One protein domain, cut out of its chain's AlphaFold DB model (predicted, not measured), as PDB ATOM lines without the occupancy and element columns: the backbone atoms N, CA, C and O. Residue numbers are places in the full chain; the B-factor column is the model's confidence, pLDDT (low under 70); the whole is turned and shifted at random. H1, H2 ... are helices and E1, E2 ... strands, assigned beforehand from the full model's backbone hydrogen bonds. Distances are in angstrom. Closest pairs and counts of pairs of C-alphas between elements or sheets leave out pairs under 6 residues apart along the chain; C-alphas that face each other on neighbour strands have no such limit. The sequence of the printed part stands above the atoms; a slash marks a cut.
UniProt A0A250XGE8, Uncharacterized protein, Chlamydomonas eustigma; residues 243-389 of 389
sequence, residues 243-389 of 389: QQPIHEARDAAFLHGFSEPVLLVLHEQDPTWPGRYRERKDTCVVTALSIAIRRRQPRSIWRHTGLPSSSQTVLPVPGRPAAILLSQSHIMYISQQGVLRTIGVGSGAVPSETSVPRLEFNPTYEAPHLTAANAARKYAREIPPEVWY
ATOM      1  N   GLN A 243       2.841  56.855  11.050       63.09
ATOM      2  CA  GLN A 243       2.339  56.426  12.360       63.09
ATOM      3  C   GLN A 243       0.892  56.829  12.633       63.09
ATOM      4  O   GLN A 243       0.481  57.957  12.384       63.09
ATOM      5  N   GLN A 244       0.135  55.876  13.180       74.19
ATOM      6  CA  GLN A 244      -1.261  56.060  13.557       74.19
ATOM      7  C   GLN A 244      -1.412  56.956  14.799       74.19
ATOM      8  O   GLN A 244      -0.584  56.854  15.720       74.19
ATOM      9  N   PRO A 245      -2.486  57.763  14.848       84.69
ATOM     10  CA  PRO A 245      -2.786  58.664  15.958       84.69
ATOM     11  C   PRO A 245      -2.979  57.921  17.287       84.69
ATOM     12  O   PRO A 245      -3.249  56.718  17.317       84.69
ATOM     13  N   ILE A 246      -2.822  58.651  18.394       89.81
ATOM     14  CA  ILE A 246      -3.119  58.176  19.751       89.81
ATOM     15  C   ILE A 246      -4.470  58.770  20.160       89.81
ATOM     16  O   ILE A 246      -4.558  59.984  20.332       89.81
ATOM     17  N   HIS A 247      -5.497  57.932  20.308       83.50
ATOM     18  CA  HIS A 247      -6.847  58.362  20.700       83.50
ATOM     19  C   HIS A 247      -7.214  57.918  22.115       83.50
ATOM     20  O   HIS A 247      -7.632  58.737  22.924       83.50
ATOM     21  N   GLU A 248      -7.020  56.638  22.430       91.44
ATOM     22  CA  GLU A 248      -7.477  56.042  23.689       91.44
ATOM     23  C   GLU A 248      -6.284  55.692  24.584       91.44
ATOM     24  O   GLU A 248      -5.923  54.522  24.741       91.44
ATOM     25  N   ALA A 249      -5.607  56.710  25.134       94.56
ATOM     26  CA  ALA A 249      -4.539  56.465  26.101       94.56
ATOM     27  C   ALA A 249      -5.116  55.965  27.429       94.56
ATOM     28  O   ALA A 249      -6.010  56.578  28.013       94.56
ATOM     29  N   ARG A 250      -4.552  54.858  27.915       94.56
ATOM     30  CA  ARG A 250      -4.907  54.220  29.187       94.56
ATOM     31  C   ARG A 250      -3.951  54.620  30.308       94.56
ATOM     32  O   ARG A 250      -4.359  54.911  31.431       94.56
ATOM     33  N   ASP A 251      -2.661  54.640  29.988       96.31
ATOM     34  CA  ASP A 251      -1.583  54.968  30.913       96.31
ATOM     35  C   ASP A 251      -0.453  55.670  30.157       96.31
ATOM     36  O   ASP A 251      -0.256  55.455  28.961       96.31
ATOM     37  N   ALA A 252       0.306  56.504  30.851       97.31
ATOM     38  CA  ALA A 252       1.595  56.951  30.385       97.31
ATOM     39  C   ALA A 252       2.583  57.127  31.546       97.31
ATOM     40  O   ALA A 252       2.194  57.414  32.674       97.31
ATOM     41  N   ALA A 253       3.877  57.018  31.253       97.56
ATOM     42  CA  ALA A 253       4.945  57.304  32.205       97.56
ATOM     43  C   ALA A 253       6.199  57.822  31.495       97.56
ATOM     44  O   ALA A 253       6.511  57.409  30.377       97.56
ATOM     45  N   PHE A 254       6.944  58.718  32.141       97.75
ATOM     46  CA  PHE A 254       8.227  59.179  31.616       97.75
ATOM     47  C   PHE A 254       9.329  58.135  31.840       97.75
ATOM     48  O   PHE A 254       9.433  57.545  32.915       97.75
ATOM     49  N   LEU A 255      10.166  57.921  30.825       96.31
ATOM     50  CA  LEU A 255      11.277  56.970  30.862       96.31
ATOM     51  C   LEU A 255      12.571  57.614  31.368       96.31
ATOM     52  O   LEU A 255      12.828  58.798  31.161       96.31
ATOM     53  N   HIS A 256      13.430  56.799  31.980       94.62
ATOM     54  CA  HIS A 256      14.758  57.219  32.424       94.62
ATOM     55  C   HIS A 256      15.794  57.110  31.297       94.62
ATOM     56  O   HIS A 256      15.607  56.386  30.325       94.62
ATOM     57  N   GLY A 257      16.936  57.780  31.461       92.38
ATOM     58  CA  GLY A 257      18.108  57.575  30.600       92.38
ATOM     59  C   GLY A 257      18.077  58.305  29.253       92.38
ATOM     60  O   GLY A 257      18.949  58.059  28.426       92.38
ATOM     61  N   PHE A 258      17.119  59.209  29.034       93.19
ATOM     62  CA  PHE A 258      17.034  60.027  27.821       93.19
ATOM     63  C   PHE A 258      17.433  61.485  28.076       93.19
ATOM     64  O   PHE A 258      17.087  62.071  29.104       93.19
ATOM     65  N   SER A 259      18.130  62.092  27.110       91.88
ATOM     66  CA  SER A 259      18.558  63.502  27.145       91.88
ATOM     67  C   SER A 259      17.406  64.498  26.994       91.88
ATOM     68  O   SER A 259      17.476  65.602  27.530       91.88
ATOM     69  N   GLU A 260      16.325  64.084  26.333       93.50
ATOM     70  CA  GLU A 260      15.026  64.760  26.301       93.50
ATOM     71  C   GLU A 260      14.000  63.975  27.140       93.50
ATOM     72  O   GLU A 260      14.181  62.773  27.359       93.50
ATOM     73  N   PRO A 261      12.937  64.617  27.655       96.00
ATOM     74  CA  PRO A 261      11.874  63.908  28.359       96.00
ATOM     75  C   PRO A 261      11.111  63.023  27.374       96.00
ATOM     76  O   PRO A 261      10.477  63.506  26.433       96.00
ATOM     77  N   VAL A 262      11.189  61.710  27.597       96.12
ATOM     78  CA  VAL A 262      10.521  60.706  26.768       96.12
ATOM     79  C   VAL A 262       9.322  60.157  27.518       96.12
ATOM     80  O   VAL A 262       9.481  59.509  28.550       96.12
ATOM     81  N   LEU A 263       8.130  60.405  26.987       96.81
ATOM     82  CA  LEU A 263       6.874  59.890  27.513       96.81
ATOM     83  C   LEU A 263       6.509  58.589  26.802       96.81
ATOM     84  O   LEU A 263       6.347  58.564  25.583       96.81
ATOM     85  N   LEU A 264       6.343  57.517  27.563       96.50
ATOM     86  CA  LEU A 264       5.803  56.264  27.068       96.50
ATOM     87  C   LEU A 264       4.294  56.252  27.272       96.50
ATOM     88  O   LEU A 264       3.849  56.318  28.410       96.50
ATOM     89  N   VAL A 265       3.522  56.152  26.193       96.38
ATOM     90  CA  VAL A 265       2.055  56.130  26.239       96.38
ATOM     91  C   VAL A 265       1.557  54.742  25.860       96.38
ATOM     92  O   VAL A 265       1.812  54.275  24.747       96.38
ATOM     93  N   LEU A 266       0.841  54.097  26.778       96.12
ATOM     94  CA  LEU A 266       0.017  52.924  26.516       96.12
ATOM     95  C   LEU A 266      -1.352  53.399  26.050       96.12
ATOM     96  O   LEU A 266      -2.074  54.085  26.774       96.12
ATOM     97  N   HIS A 267      -1.722  52.998  24.847       95.00
ATOM     98  CA  HIS A 267      -3.003  53.334  24.259       95.00
ATOM     99  C   HIS A 267      -3.571  52.156  23.490       95.00
ATOM    100  O   HIS A 267      -2.906  51.144  23.262       95.00
ATOM    101  N   GLU A 268      -4.828  52.283  23.113       92.25
ATOM    102  CA  GLU A 268      -5.516  51.297  22.305       92.25
ATOM    103  C   GLU A 268      -5.901  51.910  20.963       92.25
ATOM    104  O   GLU A 268      -6.432  53.018  20.902       92.25
ATOM    105  N   GLN A 269      -5.599  51.199  19.875       87.19
ATOM    106  CA  GLN A 269      -5.983  51.648  18.533       87.19
ATOM    107  C   GLN A 269      -7.476  51.424  18.290       87.19
ATOM    108  O   GLN A 269      -8.172  52.332  17.854       87.19
ATOM    109  N   ASP A 270      -7.945  50.216  18.609       88.94
ATOM    110  CA  ASP A 270      -9.324  49.775  18.424       88.94
ATOM    111  C   ASP A 270      -9.836  49.191  19.751       88.94
ATOM    112  O   ASP A 270      -9.521  48.033  20.049       88.94
ATOM    113  N   PRO A 271     -10.607  49.948  20.556       89.81
ATOM    114  CA  PRO A 271     -11.147  49.474  21.825       89.81
ATOM    115  C   PRO A 271     -11.880  48.134  21.735       89.81
ATOM    116  O   PRO A 271     -12.866  47.984  21.002       89.81
ATOM    117  N   THR A 272     -11.415  47.156  22.513       90.19
ATOM    118  CA  THR A 272     -12.035  45.830  22.641       90.19
ATOM    119  C   THR A 272     -12.332  45.492  24.103       90.19
ATOM    120  O   THR A 272     -11.921  46.182  25.032       90.19
ATOM    121  N   TRP A 273     -13.086  44.419  24.315       86.88
ATOM    122  CA  TRP A 273     -13.398  43.887  25.639       86.88
ATOM    123  C   TRP A 273     -13.393  42.357  25.589       86.88
ATOM    124  O   TRP A 273     -13.512  41.793  24.497       86.88
ATOM    125  N   PRO A 274     -13.286  41.662  26.732       81.94
ATOM    126  CA  PRO A 274     -13.019  40.225  26.736       81.94
ATOM    127  C   PRO A 274     -14.008  39.344  25.958       81.94
ATOM    128  O   PRO A 274     -13.608  38.364  25.334       81.94
ATOM    129  N   GLY A 275     -15.290  39.711  25.888       81.12
ATOM    130  CA  GLY A 275     -16.263  38.971  25.075       81.12
ATOM    131  C   GLY A 275     -16.132  39.176  23.563       81.12
ATOM    132  O   GLY A 275     -16.724  38.408  22.811       81.12
ATOM    133  N   ARG A 276     -15.330  40.149  23.107       81.88
ATOM    134  CA  ARG A 276     -15.001  40.397  21.691       81.88
ATOM    135  C   ARG A 276     -13.621  39.895  21.274       81.88
ATOM    136  O   ARG A 276     -13.200  40.109  20.136       81.88
ATOM    137  N   TYR A 277     -12.914  39.176  22.145       81.00
ATOM    138  CA  TYR A 277     -11.581  38.647  21.824       81.00
ATOM    139  C   TYR A 277     -11.571  37.685  20.633       81.00
ATOM    140  O   TYR A 277     -10.537  37.527  19.987       81.00
ATOM    141  N   ARG A 278     -12.728  37.100  20.290       77.25
ATOM    142  CA  ARG A 278     -12.912  36.299  19.071       77.25
ATOM    143  C   ARG A 278     -12.819  37.122  17.789       77.25
ATOM    144  O   ARG A 278     -12.368  36.604  16.773       77.25
ATOM    145  N   GLU A 279     -13.250  38.383  17.807       80.81
ATOM    146  CA  GLU A 279     -13.130  39.262  16.640       80.81
ATOM    147  C   GLU A 279     -11.826  40.057  16.650       80.81
ATOM    148  O   GLU A 279     -11.213  40.256  15.601       80.81
ATOM    149  N   ARG A 280     -11.434  40.564  17.823       83.44
ATOM    150  CA  ARG A 280     -10.285  41.452  17.999       83.44
ATOM    151  C   ARG A 280      -9.648  41.214  19.365       83.44
ATOM    152  O   ARG A 280     -10.248  41.514  20.397       83.44
ATOM    153  N   LYS A 281      -8.404  40.748  19.337       84.00
ATOM    154  CA  LYS A 281      -7.496  40.655  20.481       84.00
ATOM    155  C   LYS A 281      -6.233  41.471  20.210       84.00
ATOM    156  O   LYS A 281      -6.012  41.898  19.079       84.00
ATOM    157  N   ASP A 282      -5.428  41.659  21.248       88.06
ATOM    158  CA  ASP A 282      -4.091  42.254  21.153       88.06
ATOM    159  C   ASP A 282      -4.072  43.656  20.502       88.06
ATOM    160  O   ASP A 282      -3.247  43.984  19.651       88.06
ATOM    161  N   THR A 283      -5.039  44.489  20.896       91.69
ATOM    162  CA  THR A 283      -5.305  45.836  20.356       91.69
ATOM    163  C   THR A 283      -4.472  46.941  21.009       91.69
ATOM    164  O   THR A 283      -4.447  48.074  20.512       91.69
ATOM    165  N   CYS A 284      -3.797  46.641  22.123       93.19
ATOM    166  CA  CYS A 284      -2.992  47.618  22.835       93.19
ATOM    167  C   CYS A 284      -1.675  47.883  22.112       93.19
ATOM    168  O   CYS A 284      -1.065  47.027  21.462       93.19
ATOM    169  N   VAL A 285      -1.223  49.118  22.265       93.19
ATOM    170  CA  VAL A 285      -0.034  49.644  21.628       93.19
ATOM    171  C   VAL A 285       0.677  50.564  22.597       93.19
ATOM    172  O   VAL A 285       0.070  51.367  23.298       93.19
ATOM    173  N   VAL A 286       1.998  50.482  22.602       94.19
ATOM    174  CA  VAL A 286       2.844  51.385  23.368       94.19
ATOM    175  C   VAL A 286       3.639  52.247  22.401       94.19
ATOM    176  O   VAL A 286       4.244  51.737  21.460       94.19
ATOM    177  N   THR A 287       3.622  53.562  22.605       93.94
ATOM    178  CA  THR A 287       4.337  54.539  21.769       93.94
ATOM    179  C   THR A 287       5.210  55.432  22.642       93.94
ATOM    180  O   THR A 287       4.712  56.053  23.577       93.94
ATOM    181  N   ALA A 288       6.506  55.501  22.340       94.31
ATOM    182  CA  ALA A 288       7.447  56.374  23.032       94.31
ATOM    183  C   ALA A 288       7.603  57.699  22.287       94.31
ATOM    184  O   ALA A 288       7.970  57.720  21.109       94.31
ATOM    185  N   LEU A 289       7.355  58.803  22.984       94.06
ATOM    186  CA  LEU A 289       7.348  60.157  22.446       94.06
ATOM    187  C   LEU A 289       8.465  60.985  23.093       94.06
ATOM    188  O   LEU A 289       8.426  61.219  24.296       94.06
ATOM    189  N   SER A 290       9.428  61.469  22.307       94.50
ATOM    190  CA  SER A 290      10.350  62.529  22.735       94.50
ATOM    191  C   SER A 290       9.612  63.856  22.746       94.50
ATOM    192  O   SER A 290       9.027  64.242  21.729       94.50
ATOM    193  N   ILE A 291       9.638  64.563  23.870       92.94
ATOM    194  CA  ILE A 291       8.958  65.846  24.019       92.94
ATOM    195  C   ILE A 291      10.004  66.955  24.042       92.94
ATOM    196  O   ILE A 291      10.613  67.262  25.068       92.94
ATOM    197  N   ALA A 292      10.175  67.625  22.905       91.19
ATOM    198  CA  ALA A 292      11.008  68.815  22.835       91.19
ATOM    199  C   ALA A 292      10.264  69.998  23.477       91.19
ATOM    200  O   ALA A 292       9.540  70.727  22.795       91.19
ATOM    201  N   ILE A 293      10.450  70.207  24.787       90.44
ATOM    202  CA  ILE A 293       9.737  71.229  25.582       90.44
ATOM    203  C   ILE A 293       9.801  72.613  24.914       90.44
ATOM    204  O   ILE A 293       8.778  73.280  24.767       90.44
ATOM    205  N   ARG A 294      10.987  73.028  24.444       89.38
ATOM    206  CA  ARG A 294      11.188  74.337  23.796       89.38
ATOM    207  C   ARG A 294      10.436  74.469  22.471       89.38
ATOM    208  O   ARG A 294       9.930  75.541  22.162       89.38
ATOM    209  N   ARG A 295      10.362  73.387  21.690       89.62
ATOM    210  CA  ARG A 295       9.689  73.369  20.379       89.62
ATOM    211  C   ARG A 295       8.193  73.084  20.485       89.62
ATOM    212  O   ARG A 295       7.489  73.273  19.502       89.62
ATOM    213  N   ARG A 296       7.715  72.631  21.651       90.94
ATOM    214  CA  ARG A 296       6.321  72.228  21.904       90.94
ATOM    215  C   ARG A 296       5.802  71.191  20.900       90.94
ATOM    216  O   ARG A 296       4.626  71.187  20.554       90.94
ATOM    217  N   GLN A 297       6.692  70.327  20.415       86.94
ATOM    218  CA  GLN A 297       6.393  69.325  19.394       86.94
ATOM    219  C   GLN A 297       6.830  67.944  19.889       86.94
ATOM    220  O   GLN A 297       8.020  67.756  20.168       86.94
ATOM    221  N   PRO A 298       5.901  66.979  20.017       90.00
ATOM    222  CA  PRO A 298       6.257  65.603  20.306       90.00
ATOM    223  C   PRO A 298       6.741  64.903  19.031       90.00
ATOM    224  O   PRO A 298       6.204  65.093  17.937       90.00
ATOM    225  N   ARG A 299       7.733  64.032  19.183       91.00
ATOM    226  CA  ARG A 299       8.203  63.141  18.122       91.00
ATOM    227  C   ARG A 299       8.157  61.708  18.606       91.00
ATOM    228  O   ARG A 299       8.712  61.390  19.650       91.00
ATOM    229  N   SER A 300       7.568  60.826  17.816       90.50
ATOM    230  CA  SER A 300       7.621  59.400  18.116       90.50
ATOM    231  C   SER A 300       8.992  58.807  17.797       90.50
ATOM    232  O   SER A 300       9.542  59.032  16.715       90.50
ATOM    233  N   ILE A 301       9.541  58.066  18.758       90.62
ATOM    234  CA  ILE A 301      10.856  57.423  18.670       90.62
ATOM    235  C   ILE A 301      10.698  55.958  18.260       90.62
ATOM    236  O   ILE A 301      11.380  55.492  17.351       90.62
ATOM    237  N   TRP A 302       9.808  55.235  18.938       90.75
ATOM    238  CA  TRP A 302       9.555  53.814  18.711       90.75
ATOM    239  C   TRP A 302       8.153  53.432  19.183       90.75
ATOM    240  O   TRP A 302       7.506  54.151  19.950       90.75
ATOM    241  N   ARG A 303       7.678  52.283  18.700       89.88
ATOM    242  CA  ARG A 303       6.325  51.785  18.941       89.88
ATOM    243  C   ARG A 303       6.323  50.262  18.981       89.88
ATOM    244  O   ARG A 303       6.987  49.632  18.166       89.88
ATOM    245  N   HIS A 304       5.537  49.698  19.891       91.19
ATOM    246  CA  HIS A 304       5.248  48.267  19.967       91.19
ATOM    247  C   HIS A 304       3.744  48.043  19.836       91.19
ATOM    248  O   HIS A 304       2.968  48.625  20.592       91.19
ATOM    249  N   THR A 305       3.345  47.226  18.866       91.25
ATOM    250  CA  THR A 305       1.950  46.863  18.571       91.25
ATOM    251  C   THR A 305       1.696  45.391  18.878       91.25
ATOM    252  O   THR A 305       2.652  44.629  19.014       91.25
ATOM    253  N   GLY A 306       0.427  44.977  18.923       88.69
ATOM    254  CA  GLY A 306       0.070  43.581  19.199       88.69
ATOM    255  C   GLY A 306       0.239  43.219  20.673       88.69
ATOM    256  O   GLY A 306       0.590  42.086  20.990       88.69
ATOM    257  N   LEU A 307       0.072  44.195  21.571       91.31
ATOM    258  CA  LEU A 307       0.120  43.958  23.008       91.31
ATOM    259  C   LEU A 307      -1.265  43.515  23.494       91.31
ATOM    260  O   LEU A 307      -2.265  44.018  22.970       91.31
ATOM    261  N   PRO A 308      -1.348  42.654  24.526       90.69
ATOM    262  CA  PRO A 308      -2.614  42.194  25.082       90.69
ATOM    263  C   PRO A 308      -3.566  43.349  25.372       90.69
ATOM    264  O   PRO A 308      -3.187  44.329  26.018       90.69
ATOM    265  N   SER A 309      -4.817  43.219  24.932       90.06
ATOM    266  CA  SER A 309      -5.852  44.241  25.147       90.06
ATOM    267  C   SER A 309      -6.198  44.469  26.626       90.06
ATOM    268  O   SER A 309      -6.841  45.456  26.974       90.06
ATOM    269  N   SER A 310      -5.752  43.580  27.513       89.88
ATOM    270  CA  SER A 310      -5.834  43.679  28.973       89.88
ATOM    271  C   SER A 310      -4.677  44.474  29.601       89.88
ATOM    272  O   SER A 310      -4.558  44.522  30.823       89.88
ATOM    273  N   SER A 311      -3.797  45.084  28.798       92.44
ATOM    274  CA  SER A 311      -2.707  45.937  29.286       92.44
ATOM    275  C   SER A 311      -3.256  47.205  29.938       92.44
ATOM    276  O   SER A 311      -4.044  47.933  29.326       92.44
ATOM    277  N   GLN A 312      -2.836  47.479  31.173       92.25
ATOM    278  CA  GLN A 312      -3.429  48.528  32.005       92.25
ATOM    279  C   GLN A 312      -2.422  49.554  32.506       92.25
ATOM    280  O   GLN A 312      -2.748  50.737  32.486       92.25
ATOM    281  N   THR A 313      -1.232  49.135  32.956       95.50
ATOM    282  CA  THR A 313      -0.318  50.059  33.647       95.50
ATOM    283  C   THR A 313       1.106  50.058  33.117       95.50
ATOM    284  O   THR A 313       1.650  49.013  32.759       95.50
ATOM    285  N   VAL A 314       1.721  51.242  33.082       96.44
ATOM    286  CA  VAL A 314       3.102  51.449  32.627       96.44
ATOM    287  C   VAL A 314       3.969  51.873  33.807       96.44
ATOM    288  O   VAL A 314       3.741  52.908  34.425       96.44
ATOM    289  N   LEU A 315       5.010  51.093  34.089       96.88
ATOM    290  CA  LEU A 315       5.954  51.337  35.176       96.88
ATOM    291  C   LEU A 315       7.354  51.602  34.609       96.88
ATOM    292  O   LEU A 315       7.975  50.688  34.063       96.88
ATOM    293  N   PRO A 316       7.895  52.826  34.712       96.25
ATOM    294  CA  PRO A 316       9.226  53.121  34.202       96.25
ATOM    295  C   PRO A 316      10.292  52.434  35.063       96.25
ATOM    296  O   PRO A 316      10.230  52.464  36.291       96.25
ATOM    297  N   VAL A 317      11.305  51.841  34.429       95.44
ATOM    298  CA  VAL A 317      12.404  51.180  35.146       95.44
ATOM    299  C   VAL A 317      13.425  52.237  35.581       95.44
ATOM    300  O   VAL A 317      13.972  52.932  34.718       95.44
ATOM    301  N   PRO A 318      13.718  52.381  36.888       93.19
ATOM    302  CA  PRO A 318      14.689  53.358  37.366       93.19
ATOM    303  C   PRO A 318      16.064  53.173  36.720       93.19
ATOM    304  O   PRO A 318      16.592  52.064  36.637       93.19
ATOM    305  N   GLY A 319      16.647  54.275  36.245       90.56
ATOM    306  CA  GLY A 319      18.002  54.300  35.688       90.56
ATOM    307  C   GLY A 319      18.187  53.608  34.329       90.56
ATOM    308  O   GLY A 319      19.311  53.569  33.837       90.56
ATOM    309  N   ARG A 320      17.129  53.079  33.696       91.19
ATOM    310  CA  ARG A 320      17.207  52.450  32.365       91.19
ATOM    311  C   ARG A 320      16.166  53.026  31.395       91.19
ATOM    312  O   ARG A 320      15.053  53.324  31.825       91.19
ATOM    313  N   PRO A 321      16.470  53.106  30.086       93.12
ATOM    314  CA  PRO A 321      15.513  53.501  29.048       93.12
ATOM    315  C   PRO A 321      14.541  52.357  28.715       93.12
ATOM    316  O   PRO A 321      14.506  51.835  27.598       93.12
ATOM    317  N   ALA A 322      13.784  51.921  29.722       93.56
ATOM    318  CA  ALA A 322      12.870  50.790  29.656       93.56
ATOM    319  C   ALA A 322      11.675  50.980  30.600       93.56
ATOM    320  O   ALA A 322      11.724  51.771  31.544       93.56
ATOM    321  N   ALA A 323      10.612  50.219  30.355       95.56
ATOM    322  CA  ALA A 323       9.426  50.161  31.197       95.56
ATOM    323  C   ALA A 323       8.921  48.724  31.337       95.56
ATOM    324  O   ALA A 323       9.188  47.865  30.497       95.56
ATOM    325  N   ILE A 324       8.170  48.483  32.403       96.06
ATOM    326  CA  ILE A 324       7.386  47.277  32.623       96.06
ATOM    327  C   ILE A 324       5.927  47.630  32.347       96.06
ATOM    328  O   ILE A 324       5.399  48.590  32.898       96.06
ATOM    329  N   LEU A 325       5.283  46.856  31.488       95.75
ATOM    330  CA  LEU A 325       3.861  46.929  31.209       95.75
ATOM    331  C   LEU A 325       3.166  45.798  31.964       95.75
ATOM    332  O   LEU A 325       3.537  44.631  31.804       95.75
ATOM    333  N   LEU A 326       2.171  46.145  32.775       95.38
ATOM    334  CA  LEU A 326       1.329  45.165  33.449       95.38
ATOM    335  C   LEU A 326       0.013  45.013  32.689       95.38
ATOM    336  O   LEU A 326      -0.690  45.986  32.396       95.38
ATOM    337  N   SER A 327      -0.303  43.766  32.395       91.31
ATOM    338  CA  SER A 327      -1.586  43.282  31.905       91.31
ATOM    339  C   SER A 327      -2.178  42.351  32.964       91.31
ATOM    340  O   SER A 327      -1.489  41.923  33.890       91.31
ATOM    341  N   GLN A 328      -3.461  42.027  32.830       87.94
ATOM    342  CA  GLN A 328      -4.131  41.042  33.679       87.94
ATOM    343  C   GLN A 328      -3.421  39.676  33.694       87.94
ATOM    344  O   GLN A 328      -3.417  39.000  34.718       87.94
ATOM    345  N   SER A 329      -2.819  39.273  32.572       85.12
ATOM    346  CA  SER A 329      -2.219  37.945  32.392       85.12
ATOM    347  C   SER A 329      -0.720  37.983  32.083       85.12
ATOM    348  O   SER A 329      -0.071  36.941  32.092       85.12
ATOM    349  N   HIS A 330      -0.138  39.155  31.814       89.38
ATOM    350  CA  HIS A 330       1.263  39.274  31.408       89.38
ATOM    351  C   HIS A 330       1.986  40.415  32.123       89.38
ATOM    352  O   HIS A 330       1.464  41.518  32.269       89.38
ATOM    353  N   ILE A 331       3.248  40.171  32.475       94.44
ATOM    354  CA  ILE A 331       4.220  41.202  32.849       94.44
ATOM    355  C   ILE A 331       5.223  41.307  31.709       94.44
ATOM    356  O   ILE A 331       5.897  40.334  31.373       94.44
ATOM    357  N   MET A 332       5.323  42.479  31.094       94.06
ATOM    358  CA  MET A 332       6.122  42.666  29.887       94.06
ATOM    359  C   MET A 332       7.193  43.728  30.099       94.06
ATOM    360  O   MET A 332       6.888  44.875  30.399       94.06
ATOM    361  N   TYR A 333       8.457  43.368  29.911       95.19
ATOM    362  CA  TYR A 333       9.569  44.309  29.872       95.19
ATOM    363  C   TYR A 333       9.756  44.828  28.445       95.19
ATOM    364  O   TYR A 333       9.996  44.049  27.518       95.19
ATOM    365  N   ILE A 334       9.668  46.148  28.288       92.75
ATOM    366  CA  ILE A 334       9.778  46.860  27.016       92.75
ATOM    367  C   ILE A 334      10.984  47.792  27.080       92.75
ATOM    368  O   ILE A 334      11.149  48.563  28.027       92.75
ATOM    369  N   SER A 335      11.822  47.751  26.049       89.69
ATOM    370  CA  SER A 335      12.974  48.641  25.903       89.69
ATOM    371  C   SER A 335      13.080  49.145  24.469       89.69
ATOM    372  O   SER A 335      12.601  48.496  23.542       89.69
ATOM    373  N   GLN A 336      13.768  50.271  24.273       83.38
ATOM    374  CA  GLN A 336      13.984  50.854  22.943       83.38
ATOM    375  C   GLN A 336      14.644  49.887  21.943       83.38
ATOM    376  O   GLN A 336      14.451  50.024  20.739       83.38
ATOM    377  N   GLN A 337      15.411  48.902  22.420       77.12
ATOM    378  CA  GLN A 337      16.104  47.921  21.576       77.12
ATOM    379  C   GLN A 337      15.156  46.919  20.893       77.12
ATOM    380  O   GLN A 337      15.616  46.002  20.220       77.12
ATOM    381  N   GLY A 338      13.842  47.054  21.080       67.44
ATOM    382  CA  GLY A 338      12.839  46.238  20.404       67.44
ATOM    383  C   GLY A 338      12.633  44.851  21.015       67.44
ATOM    384  O   GLY A 338      11.725  44.132  20.602       67.44
ATOM    385  N   VAL A 339      13.432  44.466  22.016       70.25
ATOM    386  CA  VAL A 339      13.281  43.185  22.711       70.25
ATOM    387  C   VAL A 339      12.162  43.301  23.742       70.25
ATOM    388  O   VAL A 339      12.368  43.810  24.847       70.25
ATOM    389  N   LEU A 340      10.985  42.808  23.365       83.88
ATOM    390  CA  LEU A 340       9.879  42.543  24.276       83.88
ATOM    391  C   LEU A 340      10.163  41.226  25.008       83.88
ATOM    392  O   LEU A 340      10.283  40.179  24.376       83.88
ATOM    393  N   ARG A 341      10.279  41.270  26.337       90.44
ATOM    394  CA  ARG A 341      10.343  40.055  27.165       90.44
ATOM    395  C   ARG A 341       9.071  39.952  27.977       90.44
ATOM    396  O   ARG A 341       8.729  40.900  28.676       90.44
ATOM    397  N   THR A 342       8.387  38.822  27.895       89.38
ATOM    398  CA  THR A 342       7.099  38.620  28.554       89.38
ATOM    399  C   THR A 342       7.200  37.502  29.580       89.38
ATOM    400  O   THR A 342       7.918  36.520  29.395       89.38
ATOM    401  N   ILE A 343       6.499  37.677  30.693       90.88
ATOM    402  CA  ILE A 343       6.303  36.664  31.720       90.88
ATOM    403  C   ILE A 343       4.800  36.480  31.858       90.88
ATOM    404  O   ILE A 343       4.070  37.445  32.086       90.88
ATOM    405  N   GLY A 344       4.355  35.240  31.700       88.25
ATOM    406  CA  GLY A 344       2.969  34.868  31.911       88.25
ATOM    407  C   GLY A 344       2.619  34.782  33.390       88.25
ATOM    408  O   GLY A 344       3.342  34.154  34.163       88.25
ATOM    409  N   VAL A 345       1.507  35.395  33.777       86.06
ATOM    410  CA  VAL A 345       0.960  35.359  35.131       86.06
ATOM    411  C   VAL A 345      -0.372  34.617  35.082       86.06
ATOM    412  O   VAL A 345      -1.387  35.133  34.621       86.06
ATOM    413  N   GLY A 346      -0.356  33.372  35.552       79.19
ATOM    414  CA  GLY A 346      -1.535  32.508  35.606       79.19
ATOM    415  C   GLY A 346      -1.878  31.817  34.282       79.19
ATOM    416  O   GLY A 346      -1.155  31.899  33.291       79.19
ATOM    417  N   SER A 347      -3.015  31.116  34.278       74.12
ATOM    418  CA  SER A 347      -3.489  30.354  33.112       74.12
ATOM    419  C   SER A 347      -3.830  31.249  31.913       74.12
ATOM    420  O   SER A 347      -3.795  30.777  30.781       74.12
ATOM    421  N   GLY A 348      -4.104  32.537  32.177       68.94
ATOM    422  CA  GLY A 348      -4.277  33.648  31.228       68.94
ATOM    423  C   GLY A 348      -3.204  33.760  30.151       68.94
ATOM    424  O   GLY A 348      -3.457  34.214  29.041       68.94
ATOM    425  N   ALA A 349      -1.981  33.382  30.503       71.62
ATOM    426  CA  ALA A 349      -0.821  33.649  29.676       71.62
ATOM    427  C   ALA A 349      -0.489  32.540  28.680       71.62
ATOM    428  O   ALA A 349       0.313  32.743  27.769       71.62
ATOM    429  N   VAL A 350      -1.055  31.349  28.878       67.69
ATOM    430  CA  VAL A 350      -0.789  30.222  27.991       67.69
ATOM    431  C   VAL A 350      -1.599  30.445  26.714       67.69
ATOM    432  O   VAL A 350      -2.824  30.579  26.793       67.69
ATOM    433  N   PRO A 351      -0.960  30.513  25.532       64.06
ATOM    434  CA  PRO A 351      -1.697  30.600  24.283       64.06
ATOM    435  C   PRO A 351      -2.590  29.363  24.156       64.06
ATOM    436  O   PRO A 351      -2.105  28.236  24.221       64.06
ATOM    437  N   SER A 352      -3.899  29.577  24.010       59.66
ATOM    438  CA  SER A 352      -4.856  28.484  23.815       59.66
ATOM    439  C   SER A 352      -4.487  27.723  22.536       59.66
ATOM    440  O   SER A 352      -4.362  28.342  21.477       59.66
ATOM    441  N   GLU A 353      -4.290  26.403  22.629       53.22
ATOM    442  CA  GLU A 353      -3.878  25.548  21.498       53.22
ATOM    443  C   GLU A 353      -4.910  25.538  20.357       53.22
ATOM    444  O   GLU A 353      -4.563  25.315  19.197       53.22
ATOM    445  N   THR A 354      -6.172  25.846  20.663       56.75
ATOM    446  CA  THR A 354      -7.255  26.010  19.693       56.75
ATOM    447  C   THR A 354      -7.568  27.482  19.431       56.75
ATOM    448  O   THR A 354      -7.958  28.241  20.323       56.75
ATOM    449  N   SER A 355      -7.434  27.896  18.168       62.41
ATOM    450  CA  SER A 355      -7.932  29.183  17.688       62.41
ATOM    451  C   SER A 355      -9.452  29.116  17.527       62.41
ATOM    452  O   SER A 355      -9.971  28.560  16.560       62.41
ATOM    453  N   VAL A 356     -10.190  29.698  18.475       65.88
ATOM    454  CA  VAL A 356     -11.647  29.833  18.341       65.88
ATOM    455  C   VAL A 356     -11.944  30.704  17.112       65.88
ATOM    456  O   VAL A 356     -11.479  31.848  17.065       65.88
ATOM    457  N   PRO A 357     -12.701  30.216  16.114       75.00
ATOM    458  CA  PRO A 357     -12.990  30.991  14.915       75.00
ATOM    459  C   PRO A 357     -13.908  32.181  15.221       75.00
ATOM    460  O   PRO A 357     -14.696  32.165  16.172       75.00
ATOM    461  N   ARG A 358     -13.827  33.209  14.370       79.00
ATOM    462  CA  ARG A 358     -14.723  34.368  14.418       79.00
ATOM    463  C   ARG A 358     -16.176  33.907  14.280       79.00
ATOM    464  O   ARG A 358     -16.482  33.033  13.471       79.00
ATOM    465  N   LEU A 359     -17.072  34.517  15.056       79.31
ATOM    466  CA  LEU A 359     -18.500  34.253  14.934       79.31
ATOM    467  C   LEU A 359     -19.033  34.937  13.669       79.31
ATOM    468  O   LEU A 359     -19.040  36.166  13.572       79.31
ATOM    469  N   GLU A 360     -19.453  34.138  12.695       82.44
ATOM    470  CA  GLU A 360     -20.077  34.614  11.463       82.44
ATOM    471  C   GLU A 360     -21.584  34.392  11.542       82.44
ATOM    472  O   GLU A 360     -22.055  33.278  11.771       82.44
ATOM    473  N   PHE A 361     -22.349  35.469  11.370       82.69
ATOM    474  CA  PHE A 361     -23.803  35.404  11.345       82.69
ATOM    475  C   PHE A 361     -24.276  35.363   9.903       82.69
ATOM    476  O   PHE A 361     -24.032  36.303   9.146       82.69
ATOM    477  N   ASN A 362     -24.993  34.301   9.542       83.25
ATOM    478  CA  ASN A 362     -25.688  34.233   8.269       83.25
ATOM    479  C   ASN A 362     -27.209  34.217   8.505       83.25
ATOM    480  O   ASN A 362     -27.781  33.146   8.728       83.25
ATOM    481  N   PRO A 363     -27.872  35.390   8.479       77.50
ATOM    482  CA  PRO A 363     -29.264  35.527   8.904       77.50
ATOM    483  C   PRO A 363     -30.267  34.802   7.996       77.50
ATOM    484  O   PRO A 363     -31.420  34.646   8.386       77.50
ATOM    485  N   THR A 364     -29.862  34.358   6.801       84.38
ATOM    486  CA  THR A 364     -30.709  33.548   5.909       84.38
ATOM    487  C   THR A 364     -30.734  32.067   6.281       84.38
ATOM    488  O   THR A 364     -31.690  31.384   5.923       84.38
ATOM    489  N   TYR A 365     -29.719  31.569   6.993       79.94
ATOM    490  CA  TYR A 365     -29.611  30.157   7.373       79.94
ATOM    491  C   TYR A 365     -30.037  29.905   8.817       79.94
ATOM    492  O   TYR A 365     -30.667  28.889   9.104       79.94
ATOM    493  N   GLU A 366     -29.696  30.810   9.733       88.12
ATOM    494  CA  GLU A 366     -29.963  30.626  11.154       88.12
ATOM    495  C   GLU A 366     -30.130  31.982  11.850       88.12
ATOM    496  O   GLU A 366     -29.458  32.967  11.531       88.12
ATOM    497  N   ALA A 367     -31.041  32.045  12.823       87.50
ATOM    498  CA  ALA A 367     -31.216  33.249  13.618       87.50
ATOM    499  C   ALA A 367     -29.947  33.525  14.459       87.50
ATOM    500  O   ALA A 367     -29.446  32.603  15.109       87.50
ATOM    501  N   PRO A 368     -29.465  34.783  14.558       85.19
ATOM    502  CA  PRO A 368     -28.187  35.102  15.208       85.19
ATOM    503  C   PRO A 368     -28.034  34.579  16.642       85.19
ATOM    504  O   PRO A 368     -26.947  34.177  17.053       85.19
ATOM    505  N   HIS A 369     -29.126  34.548  17.411       85.69
ATOM    506  CA  HIS A 369     -29.113  34.051  18.787       85.69
ATOM    507  C   HIS A 369     -28.835  32.539  18.874       85.69
ATOM    508  O   HIS A 369     -28.160  32.103  19.806       85.69
ATOM    509  N   LEU A 370     -29.304  31.747  17.904       87.31
ATOM    510  CA  LEU A 370     -29.057  30.302  17.845       87.31
ATOM    511  C   LEU A 370     -27.613  30.019  17.434       87.31
ATOM    512  O   LEU A 370     -26.935  29.250  18.113       87.31
ATOM    513  N   THR A 371     -27.098  30.724  16.422       84.81
ATOM    514  CA  THR A 371     -25.690  30.626  16.008       84.81
ATOM    515  C   THR A 371     -24.745  30.984  17.158       84.81
ATOM    516  O   THR A 371     -23.784  30.263  17.430       84.81
ATOM    517  N   ALA A 372     -25.050  32.055  17.903       82.56
ATOM    518  CA  ALA A 372     -24.292  32.442  19.091       82.56
ATOM    519  C   ALA A 372     -24.365  31.381  20.202       82.56
ATOM    520  O   ALA A 372     -23.333  31.036  20.778       82.56
ATOM    521  N   ALA A 373     -25.549  30.825  20.485       83.88
ATOM    522  CA  ALA A 373     -25.726  29.782  21.496       83.88
ATOM    523  C   ALA A 373     -25.000  28.477  21.127       83.88
ATOM    524  O   ALA A 373     -24.361  27.856  21.979       83.88
ATOM    525  N   ASN A 374     -25.046  28.079  19.855       85.25
ATOM    526  CA  ASN A 374     -24.361  26.899  19.336       85.25
ATOM    527  C   ASN A 374     -22.838  27.066  19.398       85.25
ATOM    528  O   ASN A 374     -22.139  26.173  19.880       85.25
ATOM    529  N   ALA A 375     -22.319  28.233  19.006       80.50
ATOM    530  CA  ALA A 375     -20.903  28.557  19.148       80.50
ATOM    531  C   ALA A 375     -20.469  28.623  20.622       80.50
ATOM    532  O   ALA A 375     -19.411  28.106  20.975       80.50
ATOM    533  N   ALA A 376     -21.292  29.204  21.501       78.75
ATOM    534  CA  ALA A 376     -21.022  29.242  22.935       78.75
ATOM    535  C   ALA A 376     -20.942  27.832  23.533       78.75
ATOM    536  O   ALA A 376     -20.012  27.565  24.280       78.75
ATOM    537  N   ARG A 377     -21.845  26.911  23.162       80.94
ATOM    538  CA  ARG A 377     -21.792  25.502  23.597       80.94
ATOM    539  C   ARG A 377     -20.564  24.772  23.058       80.94
ATOM    540  O   ARG A 377     -19.911  24.056  23.811       80.94
ATOM    541  N   LYS A 378     -20.246  24.957  21.774       80.56
ATOM    542  CA  LYS A 378     -19.123  24.282  21.106       80.56
ATOM    543  C   LYS A 378     -17.769  24.708  21.676       80.56
ATOM    544  O   LYS A 378     -16.908  23.863  21.886       80.56
ATOM    545  N   TYR A 379     -17.609  25.998  21.963       74.62
ATOM    546  CA  TYR A 379     -16.356  26.597  22.431       74.62
ATOM    547  C   TYR A 379     -16.423  27.021  23.909       74.62
ATOM    548  O   TYR A 379     -15.685  27.905  24.335       74.62
ATOM    549  N   ALA A 380     -17.307  26.407  24.707       66.81
ATOM    550  CA  ALA A 380     -17.538  26.761  26.114       66.81
ATOM    551  C   ALA A 380     -16.295  26.591  27.002       66.81
ATOM    552  O   ALA A 380     -16.201  27.210  28.055       66.81
ATOM    553  N   ARG A 381     -15.364  25.720  26.597       60.38
ATOM    554  CA  ARG A 381     -14.106  25.443  27.308       60.38
ATOM    555  C   ARG A 381     -12.918  26.234  26.760       60.38
ATOM    556  O   ARG A 381     -11.873  26.257  27.391       60.38
ATOM    557  N   GLU A 382     -13.095  26.899  25.622       63.28
ATOM    558  CA  GLU A 382     -12.085  27.722  24.948       63.28
ATOM    559  C   GLU A 382     -12.357  29.204  25.233       63.28
ATOM    560  O   GLU A 382     -12.380  30.061  24.346       63.28
ATOM    561  N   ILE A 383     -12.665  29.499  26.497       56.72
ATOM    562  CA  ILE A 383     -12.824  30.871  26.959       56.72
ATOM    563  C   ILE A 383     -11.421  31.487  26.960       56.72
ATOM    564  O   ILE A 383     -10.513  30.892  27.547       56.72
ATOM    565  N   PRO A 384     -11.214  32.652  26.314       54.41
ATOM    566  CA  PRO A 384      -9.953  33.362  26.407       54.41
ATOM    567  C   PRO A 384      -9.596  33.508  27.884       54.41
ATOM    568  O   PRO A 384     -10.439  33.935  28.676       54.41
ATOM    569  N   PRO A 385      -8.375  33.150  28.283       52.44
ATOM    570  CA  PRO A 385      -8.075  32.862  29.680       52.44
ATOM    571  C   PRO A 385      -8.040  34.120  30.584       52.44
ATOM    572  O   PRO A 385      -7.732  34.025  31.768       52.44
ATOM    573  N   GLU A 386      -8.416  35.288  30.050       51.56
ATOM    574  CA  GLU A 386      -8.601  36.565  30.755       51.56
ATOM    575  C   GLU A 386     -10.053  36.807  31.231       51.56
ATOM    576  O   GLU A 386     -10.323  37.799  31.906       51.56
ATOM    577  N   VAL A 387     -10.999  35.908  30.919       43.00
ATOM    578  CA  VAL A 387     -12.403  35.989  31.370       43.00
ATOM    579  C   VAL A 387     -12.631  35.050  32.553       43.00
ATOM    580  O   VAL A 387     -13.193  33.969  32.403       43.00
ATOM    581  N   TRP A 388     -12.210  35.459  33.744       37.28
ATOM    582  CA  TRP A 388     -12.685  34.855  34.990       37.28
ATOM    583  C   TRP A 388     -13.066  35.998  35.933       37.28
ATOM    584  O   TRP A 388     -12.215  36.825  36.259       37.28
ATOM    585  N   TYR A 389     -14.361  36.087  36.250       34.75
ATOM    586  CA  TYR A 389     -14.938  37.040  37.204       34.75
ATOM    587  C   TYR A 389     -14.802  36.530  38.635       34.75
ATOM    588  O   TYR A 389     -14.981  35.304  38.825       34.75
TER     589      TYR A 389
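This is residues 243 to 389 of the 389 residues of an uncharacterized protein of Chlamydomonas eustigma (UniProt A0A250XGE8). Two four-stranded sheets, E1 to E4 and E5 to E8, lie face to face as a sandwich, and at the far end of the long axis a single helix, H1, lies well away from both. Residues 345 to 367 make the long arm from E8 to H1, and residues 379 to 389 fold back from H1 toward the sandwich. The printed part has 147 residues, with eight named strands followed by one named helix; each sheet follows the chain order and is antiparallel, and the class is mostly strand, though under half of the residues are in named elements. The whole is loose, with a radius of gyration of the C-alphas of 18.7 A, and elongated, spanning 62 by 32 by 24 A.

Start with the first sheet: E1, residues 248 to 254, E2, 262 to 268, E3, 284 to 292, and E4, 297 to 307, form a meander, each strand the antiparallel neighbour of the one before. Look for N 253 and O 264 at 2.9 A between E1 and E2, N 265 and O 287 at 2.9 A between E2 and E3, and N 288 and O 302 at 2.9 A between E3 and E4. This sheet is strongly twisted, and E4 bends by 60 degrees at residue 301. The tight link from E4 leads into the second meander: E5, residues 311 to 316, E6, 322 to 327, E7, 330 to 335, and E8, 341 to 344. Here find N 315 and O 324 at 2.8 A, N 325 and O 332 at 2.8 A, and N 333 and O 341 at 2.8 A. The facing parts of the two sheets are 10.2 A centre to centre, and their strands stand at 25 degrees. The closest C-alphas of E1 and E5 are Asp 251 and Thr 313, 5.8 A apart. E4 and E7 are near each other, with 5 pairs of C-alphas within 10 A. H1, residues 368 to 378, is on neither sheet, and every O i to N i+4 pair in it is within hydrogen-bond range.

Find C-alpha 248 at (-7.477, 56.042, 23.689); E1 runs 17.9 A from there, and E2 19.1 A. E3 covers 25.4 A and E4, the longest strand by residues, 26.4 A. E5, E6 and E7 cover 14.8, 16.4 and 16.0 A, and E8 10.2 A, ending at C-alpha 344 (2.969, 34.868, 31.911). H1 runs 15.3 A to C-alpha 378 at (-19.123, 24.282, 21.106).

The two C-alphas farthest apart are those of Arg 294 and Tyr 365, 62.3 A. The printed part has no cut and ends at the chain's last residue, 389. The links E2 to E3 and E8 to H1 are long, with 15 and 23 residues. The model's confidence is under 70 at residues 243, 338, 348, 350 to 356 and 380 to 389.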